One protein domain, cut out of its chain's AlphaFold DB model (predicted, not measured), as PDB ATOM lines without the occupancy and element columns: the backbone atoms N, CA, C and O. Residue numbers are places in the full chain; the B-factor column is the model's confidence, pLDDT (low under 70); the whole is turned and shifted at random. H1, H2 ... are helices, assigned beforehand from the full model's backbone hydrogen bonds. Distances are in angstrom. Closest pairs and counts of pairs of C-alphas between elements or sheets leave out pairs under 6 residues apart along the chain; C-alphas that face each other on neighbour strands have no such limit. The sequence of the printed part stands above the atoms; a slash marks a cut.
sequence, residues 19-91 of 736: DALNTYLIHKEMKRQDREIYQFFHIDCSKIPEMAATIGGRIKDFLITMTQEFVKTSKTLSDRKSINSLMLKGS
ATOM      1  N   ASP A  19      24.369 -28.486  26.004       77.25
ATOM      2  CA  ASP A  19      24.266 -28.628  27.462       77.25
ATOM      3  C   ASP A  19      22.851 -28.332  27.971       77.25
ATOM      4  O   ASP A  19      22.312 -29.083  28.792       77.25
ATOM      5  N   ALA A  20      22.207 -27.279  27.455       74.31
ATOM      6  CA  ALA A  20      20.816 -26.969  27.773       74.31
ATOM      7  C   ALA A  20      19.872 -28.090  27.308       74.31
ATOM      8  O   ALA A  20      19.000 -28.523  28.066       74.31
ATOM      9  N   LEU A  21      20.083 -28.608  26.093       81.19
ATOM     10  CA  LEU A  21      19.324 -29.721  25.534       81.19
ATOM     11  C   LEU A  21      19.546 -31.002  26.343       81.19
ATOM     12  O   LEU A  21      18.571 -31.630  26.739       81.19
ATOM     13  N   ASN A  22      20.789 -31.363  26.661       81.25
ATOM     14  CA  ASN A  22      21.123 -32.532  27.475       81.25
ATOM     15  C   ASN A  22      20.506 -32.430  28.870       81.25
ATOM     16  O   ASN A  22      19.880 -33.380  29.334       81.25
ATOM     17  N   THR A  23      20.605 -31.268  29.518       82.38
ATOM     18  CA  THR A  23      19.981 -31.017  30.826       82.38
ATOM     19  C   THR A  23      18.465 -31.179  30.750       82.38
ATOM     20  O   THR A  23      17.869 -31.845  31.599       82.38
ATOM     21  N   TYR A  24      17.832 -30.618  29.716       86.06
ATOM     22  CA  TYR A  24      16.397 -30.756  29.485       86.06
ATOM     23  C   TYR A  24      15.991 -32.210  29.211       86.06
ATOM     24  O   TYR A  24      15.022 -32.690  29.799       86.06
ATOM     25  N   LEU A  25      16.730 -32.932  28.364       87.31
ATOM     26  CA  LEU A  25      16.468 -34.331  28.025       87.31
ATOM     27  C   LEU A  25      16.635 -35.245  29.242       87.31
ATOM     28  O   LEU A  25      15.755 -36.061  29.503       87.31
ATOM     29  N   ILE A  26      17.695 -35.056  30.035       87.12
ATOM     30  CA  ILE A  26      17.902 -35.773  31.300       87.12
ATOM     31  C   ILE A  26      16.756 -35.468  32.265       87.12
ATOM     32  O   ILE A  26      16.160 -36.390  32.814       87.12
ATOM     33  N   HIS A  27      16.388 -34.196  32.447       87.75
ATOM     34  CA  HIS A  27      15.274 -33.822  33.319       87.75
ATOM     35  C   HIS A  27      13.949 -34.452  32.867       87.75
ATOM     36  O   HIS A  27      13.203 -34.989  33.691       87.75
ATOM     37  N   LYS A  28      13.662 -34.421  31.562       91.69
ATOM     38  CA  LYS A  28      12.463 -35.021  30.966       91.69
ATOM     39  C   LYS A  28      12.435 -36.532  31.185       91.69
ATOM     40  O   LYS A  28      11.392 -37.056  31.569       91.69
ATOM     41  N   GLU A  29      13.565 -37.207  30.999       88.62
ATOM     42  CA  GLU A  29      13.693 -38.648  31.216       88.62
ATOM     43  C   GLU A  29      13.549 -39.020  32.696       88.62
ATOM     44  O   GLU A  29      12.790 -39.924  33.030       88.62
ATOM     45  N   MET A  30      14.170 -38.263  33.606       89.06
ATOM     46  CA  MET A  30      13.979 -38.445  35.049       89.06
ATOM     47  C   MET A  30      12.509 -38.279  35.447       89.06
ATOM     48  O   MET A  30      11.996 -39.083  36.218       89.06
ATOM     49  N   LYS A  31      11.819 -37.261  34.912       92.69
ATOM     50  CA  LYS A  31      10.392 -37.012  35.180       92.69
ATOM     51  C   LYS A  31       9.508 -38.120  34.615       92.69
ATOM     52  O   LYS A  31       8.498 -38.463  35.223       92.69
ATOM     53  N   ARG A  32       9.876 -38.677  33.460       93.62
ATOM     54  CA  ARG A  32       9.206 -39.831  32.853       93.62
ATOM     55  C   ARG A  32       9.350 -41.065  33.747       93.62
ATOM     56  O   ARG A  32       8.333 -41.635  34.117       93.62
ATOM     57  N   GLN A  33      10.572 -41.409  34.155       90.69
ATOM     58  CA  GLN A  33      10.849 -42.555  35.032       90.69
ATOM     59  C   GLN A  33      10.176 -42.423  36.403       90.69
ATOM     60  O   GLN A  33       9.593 -43.382  36.896       90.69
ATOM     61  N   ASP A  34      10.206 -41.230  37.005       92.81
ATOM     62  CA  ASP A  34       9.514 -40.949  38.267       92.81
ATOM     63  C   ASP A  34       8.007 -41.223  38.133       92.81
ATOM     64  O   ASP A  34       7.441 -41.973  38.923       92.81
ATOM     65  N   ARG A  35       7.368 -40.730  37.062       95.25
ATOM     66  CA  ARG A  35       5.952 -41.010  36.761       95.25
ATOM     67  C   ARG A  35       5.665 -42.491  36.526       95.25
ATOM     68  O   ARG A  35       4.640 -42.970  37.004       95.25
ATOM     69  N   GLU A  36       6.539 -43.206  35.821       94.88
ATOM     70  CA  GLU A  36       6.380 -44.648  35.581       94.88
ATOM     71  C   GLU A  36       6.333 -45.446  36.886       94.88
ATOM     72  O   GLU A  36       5.555 -46.392  36.985       94.88
ATOM     73  N   ILE A  37       7.103 -45.042  37.903       95.00
ATOM     74  CA  ILE A  37       7.049 -45.668  39.231       95.00
ATOM     75  C   ILE A  37       5.645 -45.513  39.827       95.00
ATOM     76  O   ILE A  37       5.050 -46.499  40.243       95.00
ATOM     77  N   TYR A  38       5.068 -44.309  39.833       97.56
ATOM     78  CA  TYR A  38       3.706 -44.101  40.346       97.56
ATOM     79  C   TYR A  38       2.645 -44.858  39.534       97.56
ATOM     80  O   TYR A  38       1.736 -45.452  40.111       97.56
ATOM     81  N   GLN A  39       2.768 -44.872  38.206       97.12
ATOM     82  CA  GLN A  39       1.849 -45.600  37.327       97.12
ATOM     83  C   GLN A  39       1.905 -47.113  37.560       97.12
ATOM     84  O   GLN A  39       0.867 -47.772  37.510       97.12
ATOM     85  N   PHE A  40       3.088 -47.657  37.855       97.12
ATOM     86  CA  PHE A  40       3.251 -49.057  38.242       97.12
ATOM     87  C   PHE A  40       2.435 -49.396  39.499       97.12
ATOM     88  O   PHE A  40       1.793 -50.440  39.541       97.12
ATOM     89  N   PHE A  41       2.362 -48.480  40.467       97.31
ATOM     90  CA  PHE A  41       1.505 -48.603  41.656       97.31
ATOM     91  C   PHE A  41       0.054 -48.145  41.425       97.31
ATOM     92  O   PHE A  41      -0.654 -47.817  42.376       97.31
ATOM     93  N   HIS A  42      -0.398 -48.105  40.168       97.31
ATOM     94  CA  HIS A  42      -1.766 -47.754  39.770       97.31
ATOM     95  C   HIS A  42      -2.243 -46.379  40.259       97.31
ATOM     96  O   HIS A  42      -3.438 -46.154  40.452       97.31
ATOM     97  N   ILE A  43      -1.315 -45.436  40.431       97.75
ATOM     98  CA  ILE A  43      -1.657 -44.061  40.786       97.75
ATOM     99  C   ILE A  43      -2.143 -43.322  39.546       97.75
ATOM    100  O   ILE A  43      -1.449 -43.251  38.529       97.75
ATOM    101  N   ASP A  44      -3.337 -42.742  39.657       95.50
ATOM    102  CA  ASP A  44      -3.921 -41.885  38.630       95.50
ATOM    103  C   ASP A  44      -2.951 -40.749  38.266       95.50
ATOM    104  O   ASP A  44      -2.413 -40.074  39.146       95.50
ATOM    105  N   CYS A  45      -2.757 -40.504  36.967       94.12
ATOM    106  CA  CYS A  45      -1.868 -39.458  36.459       94.12
ATOM    107  C   CYS A  45      -2.175 -38.065  37.035       94.12
ATOM    108  O   CYS A  45      -1.256 -37.263  37.189       94.12
ATOM    109  N   SER A  46      -3.437 -37.785  37.368       94.75
ATOM    110  CA  SER A  46      -3.876 -36.533  38.000       94.75
ATOM    111  C   SER A  46      -3.441 -36.397  39.465       94.75
ATOM    112  O   SER A  46      -3.363 -35.284  39.980       94.75
ATOM    113  N   LYS A  47      -3.123 -37.515  40.128       94.50
ATOM    114  CA  LYS A  47      -2.669 -37.581  41.526       94.50
ATOM    115  C   LYS A  47      -1.148 -37.674  41.670       94.50
ATOM    116  O   LYS A  47      -0.644 -37.570  42.789       94.50
ATOM    117  N   ILE A  48      -0.410 -37.880  40.575       96.44
ATOM    118  CA  ILE A  48       1.055 -37.966  40.612       96.44
ATOM    119  C   ILE A  48       1.628 -36.578  40.946       96.44
ATOM    120  O   ILE A  48       1.382 -35.626  40.198       96.44
ATOM    121  N   PRO A  49       2.398 -36.435  42.039       95.69
ATOM    122  CA  PRO A  49       2.998 -35.157  42.403       95.69
ATOM    123  C   PRO A  49       4.031 -34.705  41.363       95.69
ATOM    124  O   PRO A  49       4.572 -35.497  40.590       95.69
ATOM    125  N   GLU A  50       4.343 -33.410  41.345       95.81
ATOM    126  CA  GLU A  50       5.479 -32.938  40.560       95.81
ATOM    127  C   GLU A  50       6.789 -33.526  41.109       95.81
ATOM    128  O   GLU A  50       7.017 -33.540  42.320       95.81
ATOM    129  N   MET A  51       7.657 -34.000  40.208       94.75
ATOM    130  CA  MET A  51       8.934 -34.611  40.569       94.75
ATOM    131  C   MET A  51       9.783 -33.637  41.395       94.75
ATOM    132  O   MET A  51      10.293 -32.637  40.884       94.75
ATOM    133  N   ALA A  52       9.997 -33.966  42.667       93.88
ATOM    134  CA  ALA A  52      10.832 -33.164  43.546       93.88
ATOM    135  C   ALA A  52      12.298 -33.116  43.066       93.88
ATOM    136  O   ALA A  52      12.840 -34.074  42.500       93.88
ATOM    137  N   ALA A  53      12.981 -32.006  43.364       89.12
ATOM    138  CA  ALA A  53      14.370 -31.787  42.951       89.12
ATOM    139  C   ALA A  53      15.358 -32.792  43.574       89.12
ATOM    140  O   ALA A  53      16.354 -33.150  42.952       89.12
ATOM    141  N   THR A  54      15.080 -33.266  44.792       92.25
ATOM    142  CA  THR A  54      15.939 -34.220  45.507       92.25
ATOM    143  C   THR A  54      15.317 -35.609  45.524       92.25
ATOM    144  O   THR A  54      14.098 -35.738  45.630       92.25
ATOM    145  N   ILE A  55      16.156 -36.649  45.505       92.62
ATOM    146  CA  ILE A  55      15.715 -38.046  45.645       92.62
ATOM    147  C   ILE A  55      14.883 -38.212  46.923       92.62
ATOM    148  O   ILE A  55      13.770 -38.715  46.862       92.62
ATOM    149  N   GLY A  56      15.359 -37.706  48.067       95.31
ATOM    150  CA  GLY A  56      14.607 -37.779  49.325       95.31
ATOM    151  C   GLY A  56      13.237 -37.092  49.256       95.31
ATOM    152  O   GLY A  56      12.270 -37.598  49.815       95.31
ATOM    153  N   GLY A  57      13.121 -35.986  48.510       96.06
ATOM    154  CA  GLY A  57      11.836 -35.347  48.231       96.06
ATOM    155  C   GLY A  57      10.876 -36.269  47.478       96.06
ATOM    156  O   GLY A  57       9.740 -36.423  47.920       96.06
ATOM    157  N   ARG A  58      11.352 -36.932  46.416       95.69
ATOM    158  CA  ARG A  58      10.552 -37.857  45.591       95.69
ATOM    159  C   ARG A  58      10.052 -39.045  46.403       95.69
ATOM    160  O   ARG A  58       8.868 -39.343  46.391       95.69
ATOM    161  N   ILE A  59      10.926 -39.665  47.196       96.81
ATOM    162  CA  ILE A  59      10.550 -40.799  48.053       96.81
ATOM    163  C   ILE A  59       9.567 -40.385  49.151       96.81
ATOM    164  O   ILE A  59       8.619 -41.111  49.435       96.81
ATOM    165  N   LYS A  60       9.755 -39.208  49.759       97.31
ATOM    166  CA  LYS A  60       8.791 -38.647  50.717       97.31
ATOM    167  C   LYS A  60       7.425 -38.468  50.053       97.31
ATOM    168  O   LYS A  60       6.415 -38.850  50.634       97.31
ATOM    169  N   ASP A  61       7.387 -37.912  48.844       97.62
ATOM    170  CA  ASP A  61       6.139 -37.742  48.103       97.62
ATOM    171  C   ASP A  61       5.510 -39.089  47.731       97.62
ATOM    172  O   ASP A  61       4.306 -39.246  47.903       97.62
ATOM    173  N   PHE A  62       6.312 -40.080  47.340       98.00
ATOM    174  CA  PHE A  62       5.870 -41.453  47.092       98.00
ATOM    175  C   PHE A  62       5.200 -42.073  48.322       98.00
ATOM    176  O   PHE A  62       4.065 -42.528  48.221       98.00
ATOM    177  N   LEU A  63       5.839 -42.030  49.496       98.06
ATOM    178  CA  LEU A  63       5.277 -42.599  50.730       98.06
ATOM    179  C   LEU A  63       3.968 -41.919  51.151       98.06
ATOM    180  O   LEU A  63       3.037 -42.597  51.590       98.06
ATOM    181  N   ILE A  64       3.872 -40.594  50.994       98.12
ATOM    182  CA  ILE A  64       2.628 -39.868  51.281       98.12
ATOM    183  C   ILE A  64       1.533 -40.286  50.297       98.12
ATOM    184  O   ILE A  64       0.427 -40.579  50.735       98.12
ATOM    185  N   THR A  65       1.830 -40.368  48.998       98.00
ATOM    186  CA  THR A  65       0.855 -40.790  47.979       98.00
ATOM    187  C   THR A  65       0.396 -42.234  48.186       98.00
ATOM    188  O   THR A  65      -0.801 -42.495  48.134       98.00
ATOM    189  N   MET A  66       1.304 -43.168  48.491       98.06
ATOM    190  CA  MET A  66       0.926 -44.550  48.818       98.06
ATOM    191  C   MET A  66       0.039 -44.605  50.066       98.06
ATOM    192  O   MET A  66      -0.951 -45.329  50.089       98.06
ATOM    193  N   THR A  67       0.345 -43.795  51.085       98.12
ATOM    194  CA  THR A  67      -0.502 -43.703  52.282       98.12
ATOM    195  C   THR A  67      -1.877 -43.130  51.940       98.12
ATOM    196  O   THR A  67      -2.870 -43.679  52.395       98.12
ATOM    197  N   GLN A  68      -1.957 -42.086  51.105       97.31
ATOM    198  CA  GLN A  68      -3.223 -41.506  50.632       97.31
ATOM    199  C   GLN A  68      -4.114 -42.543  49.949       97.31
ATOM    200  O   GLN A  68      -5.309 -42.585  50.224       97.31
ATOM    201  N   GLU A  69      -3.547 -43.391  49.093       97.12
ATOM    202  CA  GLU A  69      -4.319 -44.462  48.462       97.12
ATOM    203  C   GLU A  69      -4.718 -45.559  49.451       97.12
ATOM    204  O   GLU A  69      -5.840 -46.059  49.381       97.12
ATOM    205  N   PHE A  70      -3.842 -45.892  50.403       97.31
ATOM    206  CA  PHE A  70      -4.135 -46.863  51.456       97.31
ATOM    207  C   PHE A  70      -5.291 -46.410  52.364       97.31
ATOM    208  O   PHE A  70      -6.103 -47.233  52.773       97.31
ATOM    209  N   VAL A  71      -5.413 -45.102  52.631       97.50
ATOM    210  CA  VAL A  71      -6.487 -44.534  53.467       97.50
ATOM    211  C   VAL A  71      -7.601 -43.834  52.693       97.50
ATOM    212  O   VAL A  71      -8.346 -43.053  53.276       97.50
ATOM    213  N   LYS A  72      -7.752 -44.093  51.391       95.94
ATOM    214  CA  LYS A  72      -8.684 -43.342  50.524       95.94
ATOM    215  C   LYS A  72     -10.154 -43.368  50.967       95.94
ATOM    216  O   LYS A  72     -10.930 -42.517  50.544       95.94
ATOM    217  N   THR A  73     -10.543 -44.351  51.775       96.94
ATOM    218  CA  THR A  73     -11.893 -44.509  52.336       96.94
ATOM    219  C   THR A  73     -12.060 -43.855  53.712       96.94
ATOM    220  O   THR A  73     -13.186 -43.769  54.202       96.94
ATOM    221  N   SER A  74     -10.980 -43.355  54.326       96.81
ATOM    222  CA  SER A  74     -11.032 -42.666  55.618       96.81
ATOM    223  C   SER A  74     -11.669 -41.288  55.475       96.81
ATOM    224  O   SER A  74     -11.302 -40.480  54.619       96.81
ATOM    225  N   LYS A  75     -12.592 -40.988  56.384       95.88
ATOM    226  CA  LYS A  75     -13.202 -39.665  56.545       95.88
ATOM    227  C   LYS A  75     -12.286 -38.709  57.304       95.88
ATOM    228  O   LYS A  75     -12.366 -37.505  57.086       95.88
ATOM    229  N   THR A  76     -11.442 -39.218  58.205       94.81
ATOM    230  CA  THR A  76     -10.563 -38.381  59.042       94.81
ATOM    231  C   THR A  76      -9.194 -38.116  58.415       94.81
ATOM    232  O   THR A  76      -8.559 -37.110  58.733       94.81
ATOM    233  N   LEU A  77      -8.751 -38.982  57.502       96.12
ATOM    234  CA  LEU A  77      -7.504 -38.865  56.742       96.12
ATOM    235  C   LEU A  77      -7.774 -38.581  55.255       96.12
ATOM    236  O   LEU A  77      -7.071 -39.074  54.376       96.12
ATOM    237  N   SER A  78      -8.802 -37.778  54.971       91.50
ATOM    238  CA  SER A  78      -9.293 -37.508  53.614       91.50
ATOM    239  C   SER A  78      -8.358 -36.650  52.755       91.50
ATOM    240  O   SER A  78      -8.571 -36.509  51.552       91.50
ATOM    241  N   ASP A  79      -7.347 -36.017  53.355       94.38
ATOM    242  CA  ASP A  79      -6.488 -35.060  52.670       94.38
ATOM    243  C   ASP A  79      -5.009 -35.190  53.061       94.38
ATOM    244  O   ASP A  79      -4.604 -35.828  54.033       94.38
ATOM    245  N   ARG A  80      -4.151 -34.554  52.265       95.38
ATOM    246  CA  ARG A  80      -2.701 -34.623  52.451       95.38
ATOM    247  C   ARG A  80      -2.231 -33.986  53.764       95.38
ATOM    248  O   ARG A  80      -1.213 -34.403  54.312       95.38
ATOM    249  N   LYS A  81      -2.918 -32.954  54.257       96.88
ATOM    250  CA  LYS A  81      -2.559 -32.241  55.491       96.88
ATOM    251  C   LYS A  81      -2.846 -33.115  56.711       96.88
ATOM    252  O   LYS A  81      -1.983 -33.182  57.587       96.88
ATOM    253  N   SER A  82      -3.986 -33.804  56.759       96.88
ATOM    254  CA  SER A  82      -4.310 -34.751  57.836       96.88
ATOM    255  C   SER A  82      -3.333 -35.932  57.869       96.88
ATOM    256  O   SER A  82      -2.796 -36.240  58.934       96.88
ATOM    257  N   ILE A  83      -2.966 -36.495  56.713       97.62
ATOM    258  CA  ILE A  83      -1.944 -37.557  56.618       97.62
ATOM    259  C   ILE A  83      -0.564 -37.066  57.055       97.62
ATOM    260  O   ILE A  83       0.092 -37.713  57.871       97.62
ATOM    261  N   ASN A  84      -0.126 -35.900  56.574       97.12
ATOM    262  CA  ASN A  84       1.138 -35.310  57.017       97.12
ATOM    263  C   ASN A  84       1.140 -35.074  58.530       97.12
ATOM    264  O   ASN A  84       2.157 -35.304  59.178       97.12
ATOM    265  N   SER A  85       0.012 -34.631  59.097       96.44
ATOM    266  CA  SER A  85      -0.119 -34.443  60.542       96.44
ATOM    267  C   SER A  85      -0.012 -35.763  61.298       96.44
ATOM    268  O   SER A  85       0.625 -35.790  62.347       96.44
ATOM    269  N   LEU A  86      -0.602 -36.845  60.781       97.06
ATOM    270  CA  LEU A  86      -0.497 -38.175  61.378       97.06
ATOM    271  C   LEU A  86       0.947 -38.688  61.346       97.06
ATOM    272  O   LEU A  86       1.473 -39.098  62.375       97.06
ATOM    273  N   MET A  87       1.616 -38.618  60.191       97.44
ATOM    274  CA  MET A  87       3.011 -39.056  60.057       97.44
ATOM    275  C   MET A  87       3.948 -38.254  60.965       97.44
ATOM    276  O   MET A  87       4.803 -38.823  61.642       97.44
ATOM    277  N   LEU A  88       3.733 -36.936  61.057       95.19
ATOM    278  CA  LEU A  88       4.541 -36.053  61.889       95.19
ATOM    279  C   LEU A  88       4.452 -36.411  63.381       95.19
ATOM    280  O   LEU A  88       5.398 -36.107  64.106       95.19
ATOM    281  N   LYS A  89       3.383 -37.079  63.847       94.62
ATOM    282  CA  LYS A  89       3.273 -37.575  65.233       94.62
ATOM    283  C   LYS A  89       4.335 -38.633  65.581       94.62
ATOM    284  O   LYS A  89       4.725 -38.736  66.741       94.62
ATOM    285  N   GLY A  90       4.837 -39.370  64.589       93.38
ATOM    286  CA  GLY A  90       5.910 -40.362  64.746       93.38
ATOM    287  C   GLY A  90       7.322 -39.793  64.578       93.38
ATOM    288  O   GLY A  90       8.302 -40.532  64.674       93.38
ATOM    289  N   SER A  91       7.445 -38.488  64.312       92.69
ATOM    290  CA  SER A  91       8.728 -37.835  64.054       92.69
ATOM    291  C   SER A  91       9.467 -37.472  65.341       92.69
ATOM    292  O   SER A  91       8.872 -37.063  66.339       92.69
TER     293      SER A  91
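This is residues 19 to 91 of the 736 residues of an uncharacterized protein of Planctomycetales bacterium 10988 (UniProt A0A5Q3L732). Two helices, H1 and H2, run the same way in a loose, staggered arrangement, with the short helix H3 set across H2 near its last residues; residues 19 to 26 of H1 stick out as a free arm. Between H1 and H2 the long link, residues 41 to 54, folds back along the pair, and H2 then runs the same way as H1. The printed part has 73 residues with three named helices, in the order H1, H2, H3, and no named strand; its class is all helix. The whole is loose, with a radius of gyration of the C-alphas of 14.4 A, and flat, spanning 47 by 26 by 14 A.

H1 holds residues 19 to 40 and is 31.2 A long from first to last C-alpha, beginning at C-alpha 19 at (24.266, -28.628, 27.462). H2 holds residues 55 to 70, 22.5 A, beginning at C-alpha 55 at (15.715, -38.046, 45.645). H3 holds residues 80 to 88, 12.0 A, ending at C-alpha 88 at (4.541, -36.053, 61.889).

H1 and H2 are close but not clearly touching; their closest C-alphas, those of Tyr 38 and Phe 62, are 7.6 A apart. They run the same way at a shallow tilt of 26 degrees. H2 touches H3 with residues 64 to 68 alone, the closest C-alphas being those of Gln 68 and Arg 80, 7.1 A apart. H2 and H3 are only just about perpendicular, at 71 degrees. H1 and H3 are apart. In H1, H2 and H3 every O i to N i+4 pair is within hydrogen-bond range.

The two C-alphas farthest apart, those of Asp 19 and Lys 75, are 48.7 A apart. Without residues 19 to 26, which stand free, the body spans 37 by 24 by 14 A. The printed part has no cut. The link from H1 to H2, 14 residues, is long; that from H2 to H3, 9 residues, is short. The mean pLDDT of the printed part is 93.9, and no printed residue is under 70.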